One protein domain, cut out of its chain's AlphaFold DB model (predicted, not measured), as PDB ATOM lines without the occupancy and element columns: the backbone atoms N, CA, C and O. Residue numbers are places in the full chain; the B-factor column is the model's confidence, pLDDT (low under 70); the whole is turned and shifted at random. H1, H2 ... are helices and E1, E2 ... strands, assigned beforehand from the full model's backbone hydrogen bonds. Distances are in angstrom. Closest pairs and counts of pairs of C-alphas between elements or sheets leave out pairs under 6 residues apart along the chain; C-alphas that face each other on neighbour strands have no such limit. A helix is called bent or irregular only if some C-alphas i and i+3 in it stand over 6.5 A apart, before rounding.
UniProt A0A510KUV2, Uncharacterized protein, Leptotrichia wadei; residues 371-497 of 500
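What this domain is: This is residues 371 to 497 of the 500 residues of an uncharacterized protein of Leptotrichia wadei (UniProt A0A510KUV2). A twisted three-stranded sheet has one half of a long bent helix, H3b, crossing one of its faces, with H1 packed on H3b on the side away from the sheet. The other half, H3a, and the link before it form an arm that makes much of the length; residues 419 to 425 stick out at its tip. H4 lies over the same face as H3b, and H2 packs on H3b. The printed part has 127 residues, with four named helices and three named strands that follow along the chain as H1, H2, H3, E1, E2, E3, H4; the sheet, in the order E1 E2 E3, is antiparallel, and the class is mixed, helices and strands, with 80 residues in named elements. The whole is compact, with a radius of gyration of the C-alphas of 15.5 A and spans of 48 by 34 by 27 A.

How they stand to each other: E1, residues 454 to 459, E2, residues 465 to 473, and E3, residues 476 to 483, form a meander, each strand the antiparallel neighbour of the one before. The sheet is twisted, with C-alphas up to 4.4 A off its best plane. In the hairpin E1 and E2, N 456 and O 468 are 2.9 A apart; in the hairpin E2 and E3, N 469 and O 480 are 2.8 A apart, both within hydrogen-bond range. H3, residues 423 to 451, was assigned as one helix by its hydrogen bonds but is bent: C-alphas 432 and 435 are 7.3 A apart, and arms H3a, residues 423 to 432, and H3b, residues 435 to 451, stand at a steep tilt of 63 degrees. H3b is on the sheet at a height of 9.0 A, over E2 and E3, and runs across the strands, at 83 degrees to E2 on the local plane; its closest C-alphas to E2 are Ser 449 and Asp 471, 4.4 A. H4, residues 484 to 490, is on the same face at a height of 6.2 A, only just over E3, on which 3 of its C-alphas fall. H1, residues 371 to 382, touches H3b, closest at the C-alphas of Leu 377 and Arg 447, 5.2 A, opposite ways at a steep tilt of 67 degrees, only just short of about perpendicular. H2, residues 405 to 413, touches H3b, closest at the C-alphas of Leu 412 and Lys 437, 6.4 A, and only grazes the sheet. In H1, H2, H3a, H3b and H4 every O i to N i+4 pair is within hydrogen-bond range.

Where its parts are: H1 begins at C-alpha 371, (-18.851, -47.730, -32.161), and H4 ends at C-alpha 490, (-21.464, -40.231, -21.873). From first to last C-alpha, E2 measures 25.3 A, H3b 24.2 A and E3 23.6 A.

The domain as a whole: The C-alphas farthest apart, of Lys 420 and Gly 463, are 50.4 A apart. The printed part has no cut; the link from H1 to H2 is long, 22 residues. The model's pLDDT is under 70 at 26 residues, among them 383 to 393 and 415 to 423.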
ATOM      1  N   LEU A 371     -17.746 -47.800 -31.192       97.44
ATOM      2  CA  LEU A 371     -18.851 -47.730 -32.161       97.44
ATOM      3  C   LEU A 371     -19.930 -46.729 -31.720       97.44
ATOM      4  O   LEU A 371     -20.379 -45.894 -32.505       97.44
ATOM      5  N   LYS A 372     -20.311 -46.730 -30.438       96.88
ATOM      6  CA  LYS A 372     -21.254 -45.735 -29.896       96.88
ATOM      7  C   LYS A 372     -20.706 -44.310 -30.000       96.88
ATOM      8  O   LYS A 372     -21.469 -43.388 -30.284       96.88
ATOM      9  N   SER A 373     -19.396 -44.133 -29.826       96.94
ATOM     10  CA  SER A 373     -18.715 -42.844 -29.983       96.94
ATOM     11  C   SER A 373     -18.790 -42.331 -31.424       96.94
ATOM     12  O   SER A 373     -19.166 -41.178 -31.631       96.94
ATOM     13  N   VAL A 374     -18.538 -43.184 -32.425       95.19
ATOM     14  CA  VAL A 374     -18.692 -42.823 -33.849       95.19
ATOM     15  C   VAL A 374     -20.161 -42.555 -34.204       95.19
ATOM     16  O   VAL A 374     -20.471 -41.645 -34.970       95.19
ATOM     17  N   ASN A 375     -21.116 -43.268 -33.604       92.88
ATOM     18  CA  ASN A 375     -22.530 -42.953 -33.823       92.88
ATOM     19  C   ASN A 375     -22.916 -41.567 -33.255       92.88
ATOM     20  O   ASN A 375     -23.736 -40.856 -33.832       92.88
ATOM     21  N   ILE A 376     -22.288 -41.141 -32.153       91.06
ATOM     22  CA  ILE A 376     -22.458 -39.789 -31.594       91.06
ATOM     23  C   ILE A 376     -21.742 -38.727 -32.428       91.06
ATOM     24  O   ILE A 376     -22.301 -37.646 -32.611       91.06
ATOM     25  N   LEU A 377     -20.560 -39.020 -32.980       90.50
ATOM     26  CA  LEU A 377     -19.929 -38.184 -34.010       90.50
ATOM     27  C   LEU A 377     -20.947 -37.869 -35.115       90.50
ATOM     28  O   LEU A 377     -21.185 -36.699 -35.417       90.50
ATOM     29  N   ASN A 378     -21.591 -38.904 -35.657       86.06
ATOM     30  CA  ASN A 378     -22.567 -38.763 -36.732       86.06
ATOM     31  C   ASN A 378     -23.757 -37.874 -36.336       86.06
ATOM     32  O   ASN A 378     -24.201 -37.046 -37.130       86.06
ATOM     33  N   TYR A 379     -24.234 -37.985 -35.093       84.38
ATOM     34  CA  TYR A 379     -25.255 -37.088 -34.543       84.38
ATOM     35  C   TYR A 379     -24.795 -35.631 -34.462       84.38
ATOM     36  O   TYR A 379     -25.523 -34.719 -34.867       84.38
ATOM     37  N   ILE A 380     -23.578 -35.399 -33.964       82.56
ATOM     38  CA  ILE A 380     -22.997 -34.057 -33.859       82.56
ATOM     39  C   ILE A 380     -22.865 -33.428 -35.256       82.56
ATOM     40  O   ILE A 380     -23.228 -32.264 -35.428       82.56
ATOM     41  N   GLU A 381     -22.425 -34.190 -36.259       80.44
ATOM     42  CA  GLU A 381     -22.308 -33.739 -37.654       80.44
ATOM     43  C   GLU A 381     -23.677 -33.479 -38.311       80.44
ATOM     44  O   GLU A 381     -23.882 -32.419 -38.914       80.44
ATOM     45  N   GLU A 382     -24.662 -34.378 -38.149       72.56
ATOM     46  CA  GLU A 382     -26.005 -34.204 -38.731       72.56
ATOM     47  C   GLU A 382     -26.707 -32.955 -38.192       72.56
ATOM     48  O   GLU A 382     -27.383 -32.247 -38.946       72.56
ATOM     49  N   SER A 383     -26.533 -32.655 -36.902       62.34
ATOM     50  CA  SER A 383     -27.228 -31.566 -36.208       62.34
ATOM     51  C   SER A 383     -26.920 -30.150 -36.733       62.34
ATOM     52  O   SER A 383     -27.410 -29.178 -36.167       62.34
ATOM     53  N   LYS A 384     -26.155 -30.018 -37.833       54.16
ATOM     54  CA  LYS A 384     -25.796 -28.771 -38.523       54.16
ATOM     55  C   LYS A 384     -25.358 -27.689 -37.539       54.16
ATOM     56  O   LYS A 384     -26.104 -26.767 -37.220       54.16
ATOM     57  N   CYS A 385     -24.079 -27.748 -37.188       49.38
ATOM     58  CA  CYS A 385     -23.359 -26.739 -36.418       49.38
ATOM     59  C   CYS A 385     -23.770 -26.653 -34.939       49.38
ATOM     60  O   CYS A 385     -24.917 -26.385 -34.581       49.38
ATOM     61  N   LEU A 386     -22.741 -26.692 -34.092       49.47
ATOM     62  CA  LEU A 386     -22.676 -26.302 -32.675       49.47
ATOM     63  C   LEU A 386     -23.338 -24.946 -32.320       49.47
ATOM     64  O   LEU A 386     -23.337 -24.557 -31.161       49.47
ATOM     65  N   ASN A 387     -23.935 -24.238 -33.283       49.41
ATOM     66  CA  ASN A 387     -24.467 -22.895 -33.120       49.41
ATOM     67  C   ASN A 387     -25.990 -22.793 -32.978       49.41
ATOM     68  O   ASN A 387     -26.410 -21.754 -32.493       49.41
ATOM     69  N   ASN A 388     -26.829 -23.778 -33.353       44.62
ATOM     70  CA  ASN A 388     -28.293 -23.564 -33.266       44.62
ATOM     71  C   ASN A 388     -29.200 -24.778 -32.973       44.62
ATOM     72  O   ASN A 388     -30.388 -24.553 -32.738       44.62
ATOM     73  N   GLN A 389     -28.729 -26.034 -32.981       47.41
ATOM     74  CA  GLN A 389     -29.654 -27.186 -32.864       47.41
ATOM     75  C   GLN A 389     -29.250 -28.298 -31.895       47.41
ATOM     76  O   GLN A 389     -30.133 -28.999 -31.398       47.41
ATOM     77  N   ILE A 390     -27.975 -28.428 -31.520       53.09
ATOM     78  CA  ILE A 390     -27.650 -29.230 -30.341       53.09
ATOM     79  C   ILE A 390     -28.126 -28.410 -29.143       53.09
ATOM     80  O   ILE A 390     -27.674 -27.281 -28.937       53.09
ATOM     81  N   LYS A 391     -28.988 -28.967 -28.289       59.09
ATOM     82  CA  LYS A 391     -29.086 -28.471 -26.910       59.09
ATOM     83  C   LYS A 391     -27.772 -28.831 -26.200       59.09
ATOM     84  O   LYS A 391     -27.790 -29.625 -25.269       59.09
ATOM     85  N   VAL A 392     -26.630 -28.268 -26.632       61.25
ATOM     86  CA  VAL A 392     -25.283 -28.487 -26.059       61.25
ATOM     87  C   VAL A 392     -25.346 -28.296 -24.549       61.25
ATOM     88  O   VAL A 392     -24.715 -29.016 -23.783       61.25
ATOM     89  N   LYS A 393     -26.202 -27.363 -24.115       66.81
ATOM     90  CA  LYS A 393     -26.517 -27.098 -22.716       66.81
ATOM     91  C   LYS A 393     -26.872 -28.361 -21.920       66.81
ATOM     92  O   LYS A 393     -26.438 -28.461 -20.773       66.81
ATOM     93  N   ASN A 394     -27.603 -29.301 -22.516       79.88
ATOM     94  CA  ASN A 394     -28.120 -30.494 -21.848       79.88
ATOM     95  C   ASN A 394     -27.158 -31.683 -21.904       79.88
ATOM     96  O   ASN A 394     -27.283 -32.572 -21.075       79.88
ATOM     97  N   ILE A 395     -26.180 -31.687 -22.816       87.38
ATOM     98  CA  ILE A 395     -25.185 -32.760 -22.856       87.38
ATOM     99  C   ILE A 395     -24.281 -32.624 -21.629       87.38
ATOM    100  O   ILE A 395     -23.688 -31.567 -21.375       87.38
ATOM    101  N   ASN A 396     -24.199 -33.693 -20.849       91.62
ATOM    102  CA  ASN A 396     -23.245 -33.847 -19.772       91.62
ATOM    103  C   ASN A 396     -21.888 -34.287 -20.345       91.62
ATOM    104  O   ASN A 396     -21.813 -35.216 -21.145       91.62
ATOM    105  N   ILE A 397     -20.821 -33.608 -19.933       93.81
ATOM    106  CA  ILE A 397     -19.428 -33.915 -20.288       93.81
ATOM    107  C   ILE A 397     -18.604 -34.323 -19.053       93.81
ATOM    108  O   ILE A 397     -17.375 -34.334 -19.093       93.81
ATOM    109  N   ASP A 398     -19.265 -34.612 -17.932       94.88
ATOM    110  CA  ASP A 398     -18.609 -35.025 -16.698       94.88
ATOM    111  C   ASP A 398     -17.753 -36.273 -16.937       94.88
ATOM    112  O   ASP A 398     -18.165 -37.241 -17.576       94.88
ATOM    113  N   GLY A 399     -16.543 -36.250 -16.383       95.19
ATOM    114  CA  GLY A 399     -15.559 -37.317 -16.546       95.19
ATOM    115  C   GLY A 399     -14.531 -37.063 -17.647       95.19
ATOM    116  O   GLY A 399     -13.477 -37.700 -17.600       95.19
ATOM    117  N   PHE A 400     -14.769 -36.113 -18.561       97.31
ATOM    118  CA  PHE A 400     -13.732 -35.652 -19.484       97.31
ATOM    119  C   PHE A 400     -12.674 -34.809 -18.763       97.31
ATOM    120  O   PHE A 400     -12.982 -33.937 -17.947       97.31
ATOM    121  N   LYS A 401     -11.410 -35.040 -19.110       96.56
ATOM    122  CA  LYS A 401     -10.257 -34.220 -18.735       96.56
ATOM    123  C   LYS A 401      -9.689 -33.564 -19.980       96.56
ATOM    124  O   LYS A 401      -9.573 -34.213 -21.012       96.56
ATOM    125  N   ILE A 402      -9.320 -32.293 -19.874       95.00
ATOM    126  CA  ILE A 402      -8.642 -31.555 -20.941       95.00
ATOM    127  C   ILE A 402      -7.152 -31.545 -20.614       95.00
ATOM    128  O   ILE A 402      -6.762 -31.005 -19.582       95.00
ATOM    129  N   ASN A 403      -6.327 -32.105 -21.495       92.06
ATOM    130  CA  ASN A 403      -4.879 -32.182 -21.277       92.06
ATOM    131  C   ASN A 403      -4.106 -31.085 -22.018       92.06
ATOM    132  O   ASN A 403      -2.993 -30.731 -21.633       92.06
ATOM    133  N   THR A 404      -4.715 -30.465 -23.028       89.50
ATOM    134  CA  THR A 404      -4.138 -29.350 -23.795       89.50
ATOM    135  C   THR A 404      -4.717 -28.006 -23.357       89.50
ATOM    136  O   THR A 404      -5.434 -27.338 -24.105       89.50
ATOM    137  N   TYR A 405      -4.388 -27.580 -22.134       83.12
ATOM    138  CA  TYR A 405      -4.918 -26.342 -21.545       83.12
ATOM    139  C   TYR A 405      -4.626 -25.086 -22.373       83.12
ATOM    140  O   TYR A 405      -5.475 -24.207 -22.440       83.12
ATOM    141  N   CYS A 406      -3.469 -24.989 -23.032       83.56
ATOM    142  CA  CYS A 406      -3.144 -23.825 -23.865       83.56
ATOM    143  C   CYS A 406      -4.096 -23.681 -25.065       83.56
ATOM    144  O   CYS A 406      -4.569 -22.579 -25.345       83.56
ATOM    145  N   ASP A 407      -4.411 -24.790 -25.742       84.81
ATOM    146  CA  ASP A 407      -5.375 -24.802 -26.849       84.81
ATOM    147  C   ASP A 407      -6.782 -24.447 -26.348       84.81
ATOM    148  O   ASP A 407      -7.453 -23.586 -26.918       84.81
ATOM    149  N   PHE A 408      -7.185 -25.015 -25.210       87.31
ATOM    150  CA  PHE A 408      -8.452 -24.683 -24.564       87.31
ATOM    151  C   PHE A 408      -8.547 -23.202 -24.156       87.31
ATOM    152  O   PHE A 408      -9.544 -22.542 -24.445       87.31
ATOM    153  N   CYS A 409      -7.492 -22.632 -23.566       81.88
ATOM    154  CA  CYS A 409      -7.429 -21.213 -23.209       81.88
ATOM    155  C   CYS A 409      -7.606 -20.300 -24.429       81.88
ATOM    156  O   CYS A 409      -8.261 -19.265 -24.322       81.88
ATOM    157  N   ARG A 410      -7.076 -20.679 -25.597       82.31
ATOM    158  CA  ARG A 410      -7.275 -19.931 -26.848       82.31
ATOM    159  C   ARG A 410      -8.740 -19.944 -27.302       82.31
ATOM    160  O   ARG A 410      -9.260 -18.920 -27.744       82.31
ATOM    161  N   VAL A 411      -9.435 -21.069 -27.147       82.75
ATOM    162  CA  VAL A 411     -10.880 -21.162 -27.432       82.75
ATOM    163  C   VAL A 411     -11.692 -20.323 -26.438       82.75
ATOM    164  O   VAL A 411     -12.583 -19.561 -26.830       82.75
ATOM    165  N   LEU A 412     -11.332 -20.368 -25.151       81.25
ATOM    166  CA  LEU A 412     -11.955 -19.540 -24.116       81.25
ATOM    167  C   LEU A 412     -11.840 -18.039 -24.414       81.25
ATOM    168  O   LEU A 412     -12.818 -17.310 -24.239       81.25
ATOM    169  N   THR A 413     -10.695 -17.578 -24.920       75.44
ATOM    170  CA  THR A 413     -10.446 -16.155 -25.206       75.44
ATOM    171  C   THR A 413     -10.916 -15.698 -26.589       75.44
ATOM    172  O   THR A 413     -10.988 -14.494 -26.843       75.44
ATOM    173  N   THR A 414     -11.318 -16.614 -27.475       76.38
ATOM    174  CA  THR A 414     -11.855 -16.261 -28.799       76.38
ATOM    175  C   THR A 414     -13.141 -15.436 -28.665       76.38
ATOM    176  O   THR A 414     -14.062 -15.813 -27.937       76.38
ATOM    177  N   GLY A 415     -13.210 -14.300 -29.367       65.94
ATOM    178  CA  GLY A 415     -14.368 -13.394 -29.351       65.94
ATOM    179  C   GLY A 415     -14.418 -12.417 -28.169       65.94
ATOM    180  O   GLY A 415     -15.303 -11.562 -28.136       65.94
ATOM    181  N   VAL A 416     -13.464 -12.483 -27.231       66.75
ATOM    182  CA  VAL A 416     -13.311 -11.469 -26.177       66.75
ATOM    183  C   VAL A 416     -12.766 -10.190 -26.814       66.75
ATOM    184  O   VAL A 416     -11.572 -10.075 -27.080       66.75
ATOM    185  N   LYS A 417     -13.641  -9.215 -27.081       57.97
ATOM    186  CA  LYS A 417     -13.214  -7.872 -27.495       57.97
ATOM    187  C   LYS A 417     -12.626  -7.150 -26.285       57.97
ATOM    188  O   LYS A 417     -13.355  -6.753 -25.381       57.97
ATOM    189  N   THR A 418     -11.312  -6.966 -26.274       57.53
ATOM    190  CA  THR A 418     -10.588  -6.219 -25.231       57.53
ATOM    191  C   THR A 418     -10.723  -4.703 -25.372       57.53
ATOM    192  O   THR A 418     -10.289  -3.972 -24.490       57.53
ATOM    193  N   GLU A 419     -11.342  -4.205 -26.447       52.78
ATOM    194  CA  GLU A 419     -11.196  -2.799 -26.835       52.78
ATOM    195  C   GLU A 419     -11.849  -1.779 -25.885       52.78
ATOM    196  O   GLU A 419     -11.477  -0.612 -25.958       52.78
ATOM    197  N   LYS A 420     -12.752  -2.164 -24.963       50.50
ATOM    198  CA  LYS A 420     -13.337  -1.240 -23.954       50.50
ATOM    199  C   LYS A 420     -13.743  -1.891 -22.617       50.50
ATOM    200  O   LYS A 420     -14.644  -1.388 -21.955       50.50
ATOM    201  N   GLY A 421     -13.128  -3.010 -22.231       57.47
ATOM    202  CA  GLY A 421     -13.479  -3.735 -21.001       57.47
ATOM    203  C   GLY A 421     -12.343  -3.756 -19.980       57.47
ATOM    204  O   GLY A 421     -11.194  -4.019 -20.321       57.47
ATOM    205  N   THR A 422     -12.655  -3.515 -18.711       66.75
ATOM    206  CA  THR A 422     -11.740  -3.758 -17.589       66.75
ATOM    207  C   THR A 422     -11.402  -5.252 -17.476       66.75
ATOM    208  O   THR A 422     -12.202  -6.119 -17.836       66.75
ATOM    209  N   PHE A 423     -10.247  -5.597 -16.892       68.12
ATOM    210  CA  PHE A 423      -9.865  -6.993 -16.602       68.12
ATOM    211  C   PHE A 423     -10.961  -7.773 -15.843       68.12
ATOM    212  O   PHE A 423     -11.170  -8.965 -16.061       68.12
ATOM    213  N   LYS A 424     -11.722  -7.076 -14.989       71.69
ATOM    214  CA  LYS A 424     -12.849  -7.630 -14.231       71.69
ATOM    215  C   LYS A 424     -14.024  -8.042 -15.127       71.69
ATOM    216  O   LYS A 424     -14.663  -9.055 -14.854       71.69
ATOM    217  N   GLU A 425     -14.303  -7.293 -16.191       68.31
ATOM    218  CA  GLU A 425     -15.361  -7.616 -17.157       68.31
ATOM    219  C   GLU A 425     -14.974  -8.804 -18.035       68.31
ATOM    220  O   GLU A 425     -15.802  -9.687 -18.252       68.31
ATOM    221  N   ALA A 426     -13.703  -8.889 -18.442       67.88
ATOM    222  CA  ALA A 426     -13.171 -10.063 -19.129       67.88
ATOM    223  C   ALA A 426     -13.252 -11.323 -18.246       67.88
ATOM    224  O   ALA A 426     -13.711 -12.367 -18.703       67.88
ATOM    225  N   LEU A 427     -12.890 -11.223 -16.960       71.44
ATOM    226  CA  LEU A 427     -13.032 -12.323 -15.997       71.44
ATOM    227  C   LEU A 427     -14.490 -12.747 -15.782       71.44
ATOM    228  O   LEU A 427     -14.757 -13.939 -15.646       71.44
ATOM    229  N   ARG A 428     -15.430 -11.795 -15.733       72.94
ATOM    230  CA  ARG A 428     -16.861 -12.104 -15.596       72.94
ATOM    231  C   ARG A 428     -17.383 -12.826 -16.837       72.94
ATOM    232  O   ARG A 428     -17.955 -13.897 -16.695       72.94
ATOM    233  N   TYR A 429     -17.085 -12.306 -18.028       73.12
ATOM    234  CA  TYR A 429     -17.429 -12.960 -19.293       73.12
ATOM    235  C   TYR A 429     -16.866 -14.384 -19.373       73.12
ATOM    236  O   TYR A 429     -17.587 -15.319 -19.705       73.12
ATOM    237  N   LEU A 430     -15.591 -14.571 -19.010       73.38
ATOM    238  CA  LEU A 430     -14.968 -15.891 -19.002       73.38
ATOM    239  C   LEU A 430     -15.659 -16.849 -18.028       73.38
ATOM    240  O   LEU A 430     -15.821 -18.008 -18.380       73.38
ATOM    241  N   LYS A 431     -16.094 -16.391 -16.845       76.69
ATOM    242  CA  LYS A 431     -16.864 -17.219 -15.899       76.69
ATOM    243  C   LYS A 431     -18.237 -17.606 -16.447       76.69
ATOM    244  O   LYS A 431     -18.622 -18.764 -16.305       76.69
ATOM    245  N   ASP A 432     -18.938 -16.665 -17.073       75.94
ATOM    246  CA  ASP A 432     -20.283 -16.884 -17.616       75.94
ATOM    247  C   ASP A 432     -20.253 -17.853 -18.813       75.94
ATOM    248  O   ASP A 432     -21.094 -18.746 -18.927       75.94
ATOM    249  N   GLU A 433     -19.232 -17.743 -19.667       78.50
ATOM    250  CA  GLU A 433     -19.067 -18.585 -20.856       78.50
ATOM    251  C   GLU A 433     -18.294 -19.884 -20.591       78.50
ATOM    252  O   GLU A 433     -18.349 -20.788 -21.427       78.50
ATOM    253  N   TYR A 434     -17.599 -20.020 -19.451       83.44
ATOM    254  CA  TYR A 434     -16.705 -21.155 -19.171       83.44
ATOM    255  C   TYR A 434     -17.400 -22.494 -19.409       83.44
ATOM    256  O   TYR A 434     -16.917 -23.315 -20.185       83.44
ATOM    257  N   ASN A 435     -18.569 -22.700 -18.798       82.44
ATOM    258  CA  ASN A 435     -19.283 -23.975 -18.875       82.44
ATOM    259  C   ASN A 435     -19.724 -24.296 -20.306       82.44
ATOM    260  O   ASN A 435     -19.604 -25.434 -20.754       82.44
ATOM    261  N   LYS A 436     -20.217 -23.291 -21.037       82.19
ATOM    262  CA  LYS A 436     -20.670 -23.450 -22.420       82.19
ATOM    263  C   LYS A 436     -19.492 -23.754 -23.346       82.19
ATOM    264  O   LYS A 436     -19.518 -24.770 -24.035       82.19
ATOM    265  N   LYS A 437     -18.435 -22.940 -23.293       84.25
ATOM    266  CA  LYS A 437     -17.233 -23.117 -24.115       84.25
ATOM    267  C   LYS A 437     -16.472 -24.399 -23.785       84.25
ATOM    268  O   LYS A 437     -15.909 -25.006 -24.685       84.25
ATOM    269  N   THR A 438     -16.478 -24.846 -22.528       88.00
ATOM    270  CA  THR A 438     -15.912 -26.154 -22.147       88.00
ATOM    271  C   THR A 438     -16.665 -27.287 -22.829       88.00
ATOM    272  O   THR A 438     -16.042 -28.168 -23.413       88.00
ATOM    273  N   LYS A 439     -18.003 -27.248 -22.808       88.50
ATOM    274  CA  LYS A 439     -18.831 -28.245 -23.500       88.50
ATOM    275  C   LYS A 439     -18.602 -28.237 -25.004       88.50
ATOM    276  O   LYS A 439     -18.378 -29.295 -25.577       88.50
ATOM    277  N   GLU A 440     -18.621 -27.062 -25.627       86.44
ATOM    278  CA  GLU A 440     -18.344 -26.914 -27.060       86.44
ATOM    279  C   GLU A 440     -16.956 -27.455 -27.412       86.44
ATOM    280  O   GLU A 440     -16.841 -28.255 -28.335       86.44
ATOM    281  N   TYR A 441     -15.936 -27.108 -26.621       89.38
ATOM    282  CA  TYR A 441     -14.571 -27.598 -26.799       89.38
ATOM    283  C   TYR A 441     -14.495 -29.123 -26.717       89.38
ATOM    284  O   TYR A 441     -13.973 -29.757 -27.626       89.38
ATOM    285  N   VAL A 442     -15.033 -29.725 -25.651       92.75
ATOM    286  CA  VAL A 442     -14.995 -31.183 -25.458       92.75
ATOM    287  C   VAL A 442     -15.714 -31.905 -26.596       92.75
ATOM    288  O   VAL A 442     -15.161 -32.851 -27.149       92.75
ATOM    289  N   LEU A 443     -16.906 -31.450 -26.992       91.44
ATOM    290  CA  LEU A 443     -17.654 -32.065 -28.091       91.44
ATOM    291  C   LEU A 443     -16.949 -31.894 -29.441       91.44
ATOM    292  O   LEU A 443     -16.938 -32.827 -30.240       91.44
ATOM    293  N   GLU A 444     -16.342 -30.733 -29.694       88.62
ATOM    294  CA  GLU A 444     -15.563 -30.491 -30.908       88.62
ATOM    295  C   GLU A 444     -14.320 -31.383 -30.962       88.62
ATOM    296  O   GLU A 444     -14.075 -32.009 -31.991       88.62
ATOM    297  N   LYS A 445     -13.560 -31.486 -29.863       92.12
ATOM    298  CA  LYS A 445     -12.373 -32.348 -29.802       92.12
ATOM    299  C   LYS A 445     -12.743 -33.816 -29.935       92.12
ATOM    300  O   LYS A 445     -12.163 -34.487 -30.774       92.12
ATOM    301  N   PHE A 446     -13.767 -34.281 -29.220       93.88
ATOM    302  CA  PHE A 446     -14.292 -35.642 -29.360       93.88
ATOM    303  C   PHE A 446     -14.636 -35.968 -30.820       93.88
ATOM    304  O   PHE A 446     -14.160 -36.959 -31.371       93.88
ATOM    305  N   ARG A 447     -15.402 -35.084 -31.473       90.62
ATOM    306  CA  ARG A 447     -15.786 -35.210 -32.882       90.62
ATOM    307  C   ARG A 447     -14.567 -35.229 -33.806       90.62
ATOM    308  O   ARG A 447     -14.424 -36.138 -34.614       90.62
ATOM    309  N   ASN A 448     -13.674 -34.249 -33.693       89.44
ATOM    310  CA  ASN A 448     -12.508 -34.148 -34.570       89.44
ATOM    311  C   ASN A 448     -11.557 -35.331 -34.407       89.44
ATOM    312  O   ASN A 448     -11.046 -35.821 -35.407       89.44
ATOM    313  N   SER A 449     -11.344 -35.816 -33.183       92.50
ATOM    314  CA  SER A 449     -10.501 -36.987 -32.943       92.50
ATOM    315  C   SER A 449     -11.048 -38.241 -33.620       92.50
ATOM    316  O   SER A 449     -10.272 -38.994 -34.189       92.50
ATOM    317  N   LEU A 450     -12.373 -38.435 -33.614       93.00
ATOM    318  CA  LEU A 450     -13.035 -39.560 -34.288       93.00
ATOM    319  C   LEU A 450     -13.057 -39.413 -35.818       93.00
ATOM    320  O   LEU A 450     -12.950 -40.406 -36.528       93.00
ATOM    321  N   ALA A 451     -13.224 -38.191 -36.330       89.00
ATOM    322  CA  ALA A 451     -13.351 -37.937 -37.766       89.00
ATOM    323  C   ALA A 451     -12.006 -37.793 -38.494       89.00
ATOM    324  O   ALA A 451     -11.880 -38.194 -39.648       89.00
ATOM    325  N   HIS A 452     -11.014 -37.173 -37.856       85.38
ATOM    326  CA  HIS A 452      -9.773 -36.701 -38.488       85.38
ATOM    327  C   HIS A 452      -8.514 -36.954 -37.660       85.38
ATOM    328  O   HIS A 452      -7.422 -36.830 -38.200       85.38
ATOM    329  N   GLY A 453      -8.654 -37.259 -36.373       86.12
ATOM    330  CA  GLY A 453      -7.538 -37.410 -35.449       86.12
ATOM    331  C   GLY A 453      -7.192 -38.864 -35.145       86.12
ATOM    332  O   GLY A 453      -7.221 -39.718 -36.026       86.12
ATOM    333  N   LYS A 454      -6.812 -39.115 -33.888       89.69
ATOM    334  CA  LYS A 454      -6.374 -40.422 -33.385       89.69
ATOM    335  C   LYS A 454      -7.035 -40.746 -32.053       89.69
ATOM    336  O   LYS A 454      -7.389 -39.849 -31.280       89.69
ATOM    337  N   ILE A 455      -7.156 -42.039 -31.774       93.12
ATOM    338  CA  ILE A 455      -7.673 -42.558 -30.509       93.12
ATOM    339  C   ILE A 455      -6.636 -43.498 -29.931       93.12
ATOM    340  O   ILE A 455      -6.253 -44.466 -30.577       93.12
ATOM    341  N   ASN A 456      -6.235 -43.220 -28.697       94.06
ATOM    342  CA  ASN A 456      -5.367 -44.088 -27.917       94.06
ATOM    343  C   ASN A 456      -6.102 -44.591 -26.678       94.06
ATOM    344  O   ASN A 456      -7.114 -44.022 -26.254       94.06
ATOM    345  N   VAL A 457      -5.561 -45.645 -26.077       95.25
ATOM    346  CA  VAL A 457      -6.021 -46.171 -24.797       95.25
ATOM    347  C   VAL A 457      -4.826 -46.370 -23.875       95.25
ATOM    348  O   VAL A 457      -3.763 -46.794 -24.311       95.25
ATOM    349  N   GLU A 458      -5.000 -46.074 -22.591       93.44
ATOM    350  CA  GLU A 458      -4.004 -46.362 -21.559       93.44
ATOM    351  C   GLU A 458      -4.639 -46.993 -20.314       93.44
ATOM    352  O   GLU A 458      -5.841 -46.862 -20.061       93.44
ATOM    353  N   ILE A 459      -3.810 -47.643 -19.493       94.12
ATOM    354  CA  ILE A 459      -4.219 -48.144 -18.177       94.12
ATOM    355  C   ILE A 459      -3.742 -47.170 -17.100       94.12
ATOM    356  O   ILE A 459      -2.545 -47.016 -16.843       94.12
ATOM    357  N   SER A 460      -4.685 -46.552 -16.393       92.50
ATOM    358  CA  SER A 460      -4.363 -45.633 -15.306       92.50
ATOM    359  C   SER A 460      -3.715 -46.351 -14.115       92.50
ATOM    360  O   SER A 460      -3.910 -47.543 -13.877       92.50
ATOM    361  N   LYS A 461      -3.044 -45.600 -13.229       89.06
ATOM    362  CA  LYS A 461      -2.498 -46.123 -11.951       89.06
ATOM    363  C   LYS A 461      -3.557 -46.761 -11.028       89.06
ATOM    364  O   LYS A 461      -3.217 -47.458 -10.060       89.06
ATOM    365  N   LYS A 462      -4.840 -46.484 -11.279       90.31
ATOM    366  CA  LYS A 462      -5.983 -47.058 -10.559       90.31
ATOM    367  C   LYS A 462      -6.498 -48.357 -11.197       90.31
ATOM    368  O   LYS A 462      -7.355 -48.988 -10.591       90.31
ATOM    369  N   GLY A 463      -5.933 -48.793 -12.325       90.94
ATOM    370  CA  GLY A 463      -6.387 -49.967 -13.074       90.94
ATOM    371  C   GLY A 463      -7.653 -49.691 -13.883       90.94
ATOM    372  O   GLY A 463      -8.499 -50.568 -13.994       90.94
ATOM    373  N   GLU A 464      -7.813 -48.460 -14.375       94.25
ATOM    374  CA  GLU A 464      -8.942 -48.055 -15.223       94.25
ATOM    375  C   GLU A 464      -8.460 -47.873 -16.654       94.25
ATOM    376  O   GLU A 464      -7.374 -47.324 -16.847       94.25
ATOM    377  N   ILE A 465      -9.279 -48.281 -17.619       95.81
ATOM    378  CA  ILE A 465      -9.047 -48.006 -19.034       95.81
ATOM    379  C   ILE A 465      -9.415 -46.549 -19.320       95.81
ATOM    380  O   ILE A 465     -10.527 -46.112 -19.020       95.81
ATOM    381  N   ILE A 466      -8.479 -45.786 -19.876       97.44
ATOM    382  CA  ILE A 466      -8.671 -44.385 -20.253       97.44
ATOM    383  C   ILE A 466      -8.607 -44.281 -21.772       97.44
ATOM    384  O   ILE A 466      -7.600 -44.645 -22.369       97.44
ATOM    385  N   PHE A 467      -9.669 -43.760 -22.379       98.06
ATOM    386  CA  PHE A 467      -9.681 -43.368 -23.783       98.06
ATOM    387  C   PHE A 467      -9.103 -41.963 -23.921       98.06
ATOM    388  O   PHE A 467      -9.517 -41.045 -23.207       98.06
ATOM    389  N   ILE A 468      -8.179 -41.803 -24.862       97.62
ATOM    390  CA  ILE A 468      -7.497 -40.552 -25.182       97.62
ATOM    391  C   ILE A 468      -7.882 -40.164 -26.607       97.62
ATOM    392  O   ILE A 468      -7.529 -40.849 -27.566       97.62
ATOM    393  N   PHE A 469      -8.591 -39.050 -26.748       96.56
ATOM    394  CA  PHE A 469      -9.014 -38.491 -28.027       96.56
ATOM    395  C   PHE A 469      -8.058 -37.364 -28.414       96.56
ATOM    396  O   PHE A 469      -7.943 -36.363 -27.698       96.56
ATOM    397  N   ILE A 470      -7.350 -37.547 -29.528       94.06
ATOM    398  CA  ILE A 470      -6.304 -36.647 -30.011       94.06
ATOM    399  C   ILE A 470      -6.779 -36.007 -31.317       94.06
ATOM    400  O   ILE A 470      -6.922 -36.674 -32.335       94.06
ATOM    401  N   ASP A 471      -7.075 -34.712 -31.288       90.88
ATOM    402  CA  ASP A 471      -7.373 -33.883 -32.461       90.88
ATOM    403  C   ASP A 471      -6.086 -33.190 -32.922       90.88
ATOM    404  O   ASP A 471      -5.571 -32.320 -32.220       90.88
ATOM    405  N   GLU A 472      -5.571 -33.579 -34.089       79.12
ATOM    406  CA  GLU A 472      -4.404 -32.974 -34.743       79.12
ATOM    407  C   GLU A 472      -4.794 -32.372 -36.102       79.12
ATOM    408  O   GLU A 472      -4.207 -32.667 -37.139       79.12
ATOM    409  N   TYR A 473      -5.807 -31.503 -36.126       64.31
ATOM    410  CA  TYR A 473      -6.232 -30.836 -37.357       64.31
ATOM    411  C   TYR A 473      -5.660 -29.411 -37.493       64.31
ATOM    412  O   TYR A 473      -5.798 -28.559 -36.612       64.31
ATOM    413  N   LYS A 474      -5.034 -29.119 -38.647       56.94
ATOM    414  CA  LYS A 474      -4.508 -27.786 -39.037       56.94
ATOM    415  C   LYS A 474      -3.554 -27.145 -38.007       56.94
ATOM    416  O   LYS A 474      -3.624 -25.945 -37.748       56.94
ATOM    417  N   GLY A 475      -2.651 -27.941 -37.429       59.59
ATOM    418  CA  GLY A 475      -1.569 -27.456 -36.558       59.59
ATOM    419  C   GLY A 475      -1.970 -27.151 -35.111       59.59
ATOM    420  O   GLY A 475      -1.126 -26.715 -34.332       59.59
ATOM    421  N   ASN A 476      -3.225 -27.397 -34.724       69.62
ATOM    422  CA  ASN A 476      -3.657 -27.319 -33.331       69.62
ATOM    423  C   ASN A 476      -3.809 -28.732 -32.772       69.62
ATOM    424  O   ASN A 476      -4.506 -29.545 -33.371       69.62
ATOM    425  N   LYS A 477      -3.182 -29.001 -31.623       86.62
ATOM    426  CA  LYS A 477      -3.305 -30.276 -30.915       86.62
ATOM    427  C   LYS A 477      -4.263 -30.117 -29.739       86.62
ATOM    428  O   LYS A 477      -3.961 -29.381 -28.799       86.62
ATOM    429  N   GLY A 478      -5.411 -30.782 -29.813       91.38
ATOM    430  CA  GLY A 478      -6.389 -30.892 -28.734       91.38
ATOM    431  C   GLY A 478      -6.398 -32.311 -28.175       91.38
ATOM    432  O   GLY A 478      -6.557 -33.252 -28.941       91.38
ATOM    433  N   ILE A 479      -6.229 -32.479 -26.864       95.56
ATOM    434  CA  ILE A 479      -6.285 -33.793 -26.212       95.56
ATOM    435  C   ILE A 479      -7.315 -33.749 -25.093       95.56
ATOM    436  O   ILE A 479      -7.192 -32.947 -24.157       95.56
ATOM    437  N   ILE A 480      -8.301 -34.638 -25.187       97.19
ATOM    438  CA  ILE A 480      -9.257 -34.906 -24.117       97.19
ATOM    439  C   ILE A 480      -9.231 -36.387 -23.742       97.19
ATOM    440  O   ILE A 480      -9.018 -37.249 -24.591       97.19
ATOM    441  N   GLU A 481      -9.470 -36.684 -22.472       97.81
ATOM    442  CA  GLU A 481      -9.410 -38.044 -21.937       97.81
ATOM    443  C   GLU A 481     -10.629 -38.361 -21.090       97.81
ATOM    444  O   GLU A 481     -11.151 -37.491 -20.394       97.81
ATOM    445  N   ILE A 482     -11.063 -39.616 -21.099       98.44
ATOM    446  CA  ILE A 482     -12.205 -40.084 -20.314       98.44
ATOM    447  C   ILE A 482     -12.020 -41.563 -19.971       98.44
ATOM    448  O   ILE A 482     -11.545 -42.345 -20.790       98.44
ATOM    449  N   SER A 483     -12.375 -41.967 -18.749       97.75
ATOM    450  CA  SER A 483     -12.379 -43.391 -18.403       97.75
ATOM    451  C   SER A 483     -13.484 -44.124 -19.155       97.75
ATOM    452  O   SER A 483     -14.550 -43.558 -19.379       97.75
ATOM    453  N   ASP A 484     -13.277 -45.392 -19.477       96.50
ATOM    454  CA  ASP A 484     -14.278 -46.269 -20.089       96.50
ATOM    455  C   ASP A 484     -15.644 -46.239 -19.371       96.50
ATOM    456  O   ASP A 484     -16.681 -46.090 -20.016       96.50
ATOM    457  N   ASP A 485     -15.661 -46.261 -18.033       96.19
ATOM    458  CA  ASP A 485     -16.891 -46.161 -17.232       96.19
ATOM    459  C   ASP A 485     -17.649 -44.844 -17.466       96.19
ATOM    460  O   ASP A 485     -18.883 -44.810 -17.492       96.19
ATOM    461  N   ASN A 486     -16.918 -43.735 -17.599       97.94
ATOM    462  CA  ASN A 486     -17.526 -42.431 -17.845       97.94
ATOM    463  C   ASN A 486     -17.877 -42.264 -19.323       97.94
ATOM    464  O   ASN A 486     -18.916 -41.683 -19.619       97.94
ATOM    465  N   LEU A 487     -17.094 -42.844 -20.237       98.12
ATOM    466  CA  LEU A 487     -17.421 -42.895 -21.655       98.12
ATOM    467  C   LEU A 487     -18.725 -43.663 -21.862       98.12
ATOM    468  O   LEU A 487     -19.605 -43.167 -22.553       98.12
ATOM    469  N   LYS A 488     -18.917 -44.799 -21.177       96.94
ATOM    470  CA  LYS A 488     -20.177 -45.555 -21.187       96.94
ATOM    471  C   LYS A 488     -21.373 -44.690 -20.796       96.94
ATOM    472  O   LYS A 488     -22.403 -44.736 -21.469       96.94
ATOM    473  N   LYS A 489     -21.248 -43.890 -19.730       97.25
ATOM    474  CA  LYS A 489     -22.300 -42.946 -19.312       97.25
ATOM    475  C   LYS A 489     -22.514 -41.865 -20.363       97.25
ATOM    476  O   LYS A 489     -23.656 -41.609 -20.727       97.25
ATOM    477  N   PHE A 490     -21.428 -41.279 -20.866       96.75
ATOM    478  CA  PHE A 490     -21.464 -40.231 -21.873       96.75
ATOM    479  C   PHE A 490     -22.208 -40.702 -23.125       96.75
ATOM    480  O   PHE A 490     -23.184 -40.065 -23.510       96.75
ATOM    481  N   VAL A 491     -21.825 -41.848 -23.695       95.06
ATOM    482  CA  VAL A 491     -22.403 -42.360 -24.946       95.06
ATOM    483  C   VAL A 491     -23.800 -42.971 -24.804       95.06
ATOM    484  O   VAL A 491     -24.406 -43.384 -25.789       95.06
ATOM    485  N   SER A 492     -24.318 -43.053 -23.578       93.38
ATOM    486  CA  SER A 492     -25.664 -43.561 -23.278       93.38
ATOM    487  C   SER A 492     -26.639 -42.450 -22.883       93.38
ATOM    488  O   SER A 492     -27.764 -42.733 -22.475       93.38
ATOM    489  N   GLN A 493     -26.217 -41.187 -22.969       92.06
ATOM    490  CA  GLN A 493     -27.068 -40.043 -22.668       92.06
ATOM    491  C   GLN A 493     -28.268 -39.982 -23.606       92.06
ATOM    492  O   GLN A 493     -28.134 -40.057 -24.828       92.06
ATOM    493  N   LYS A 494     -29.447 -39.801 -23.016       87.25
ATOM    494  CA  LYS A 494     -30.709 -39.736 -23.750       87.25
ATOM    495  C   LYS A 494     -30.770 -38.531 -24.684       87.25
ATOM    496  O   LYS A 494     -31.402 -38.589 -25.728       87.25
ATOM    497  N   GLU A 495     -30.039 -37.467 -24.373       85.31
ATOM    498  CA  GLU A 495     -29.917 -36.247 -25.171       85.31
ATOM    499  C   GLU A 495     -29.424 -36.500 -26.605       85.31
ATOM    500  O   GLU A 495     -29.717 -35.699 -27.498       85.31
ATOM    501  N   PHE A 496     -28.702 -37.602 -26.833       83.50
ATOM    502  CA  PHE A 496     -28.270 -38.026 -28.162       83.50
ATOM    503  C   PHE A 496     -29.359 -38.752 -28.957       83.50
ATOM    504  O   PHE A 496     -29.178 -38.944 -30.150       83.50
ATOM    505  N   TYR A 497     -30.477 -39.141 -28.335       78.25
ATOM    506  CA  TYR A 497     -31.454 -40.067 -28.923       78.25
ATOM    507  C   TYR A 497     -32.925 -39.624 -28.774       78.25
ATOM    508  O   TYR A 497     -33.746 -39.973 -29.614       78.25
TER     509      TYR A 497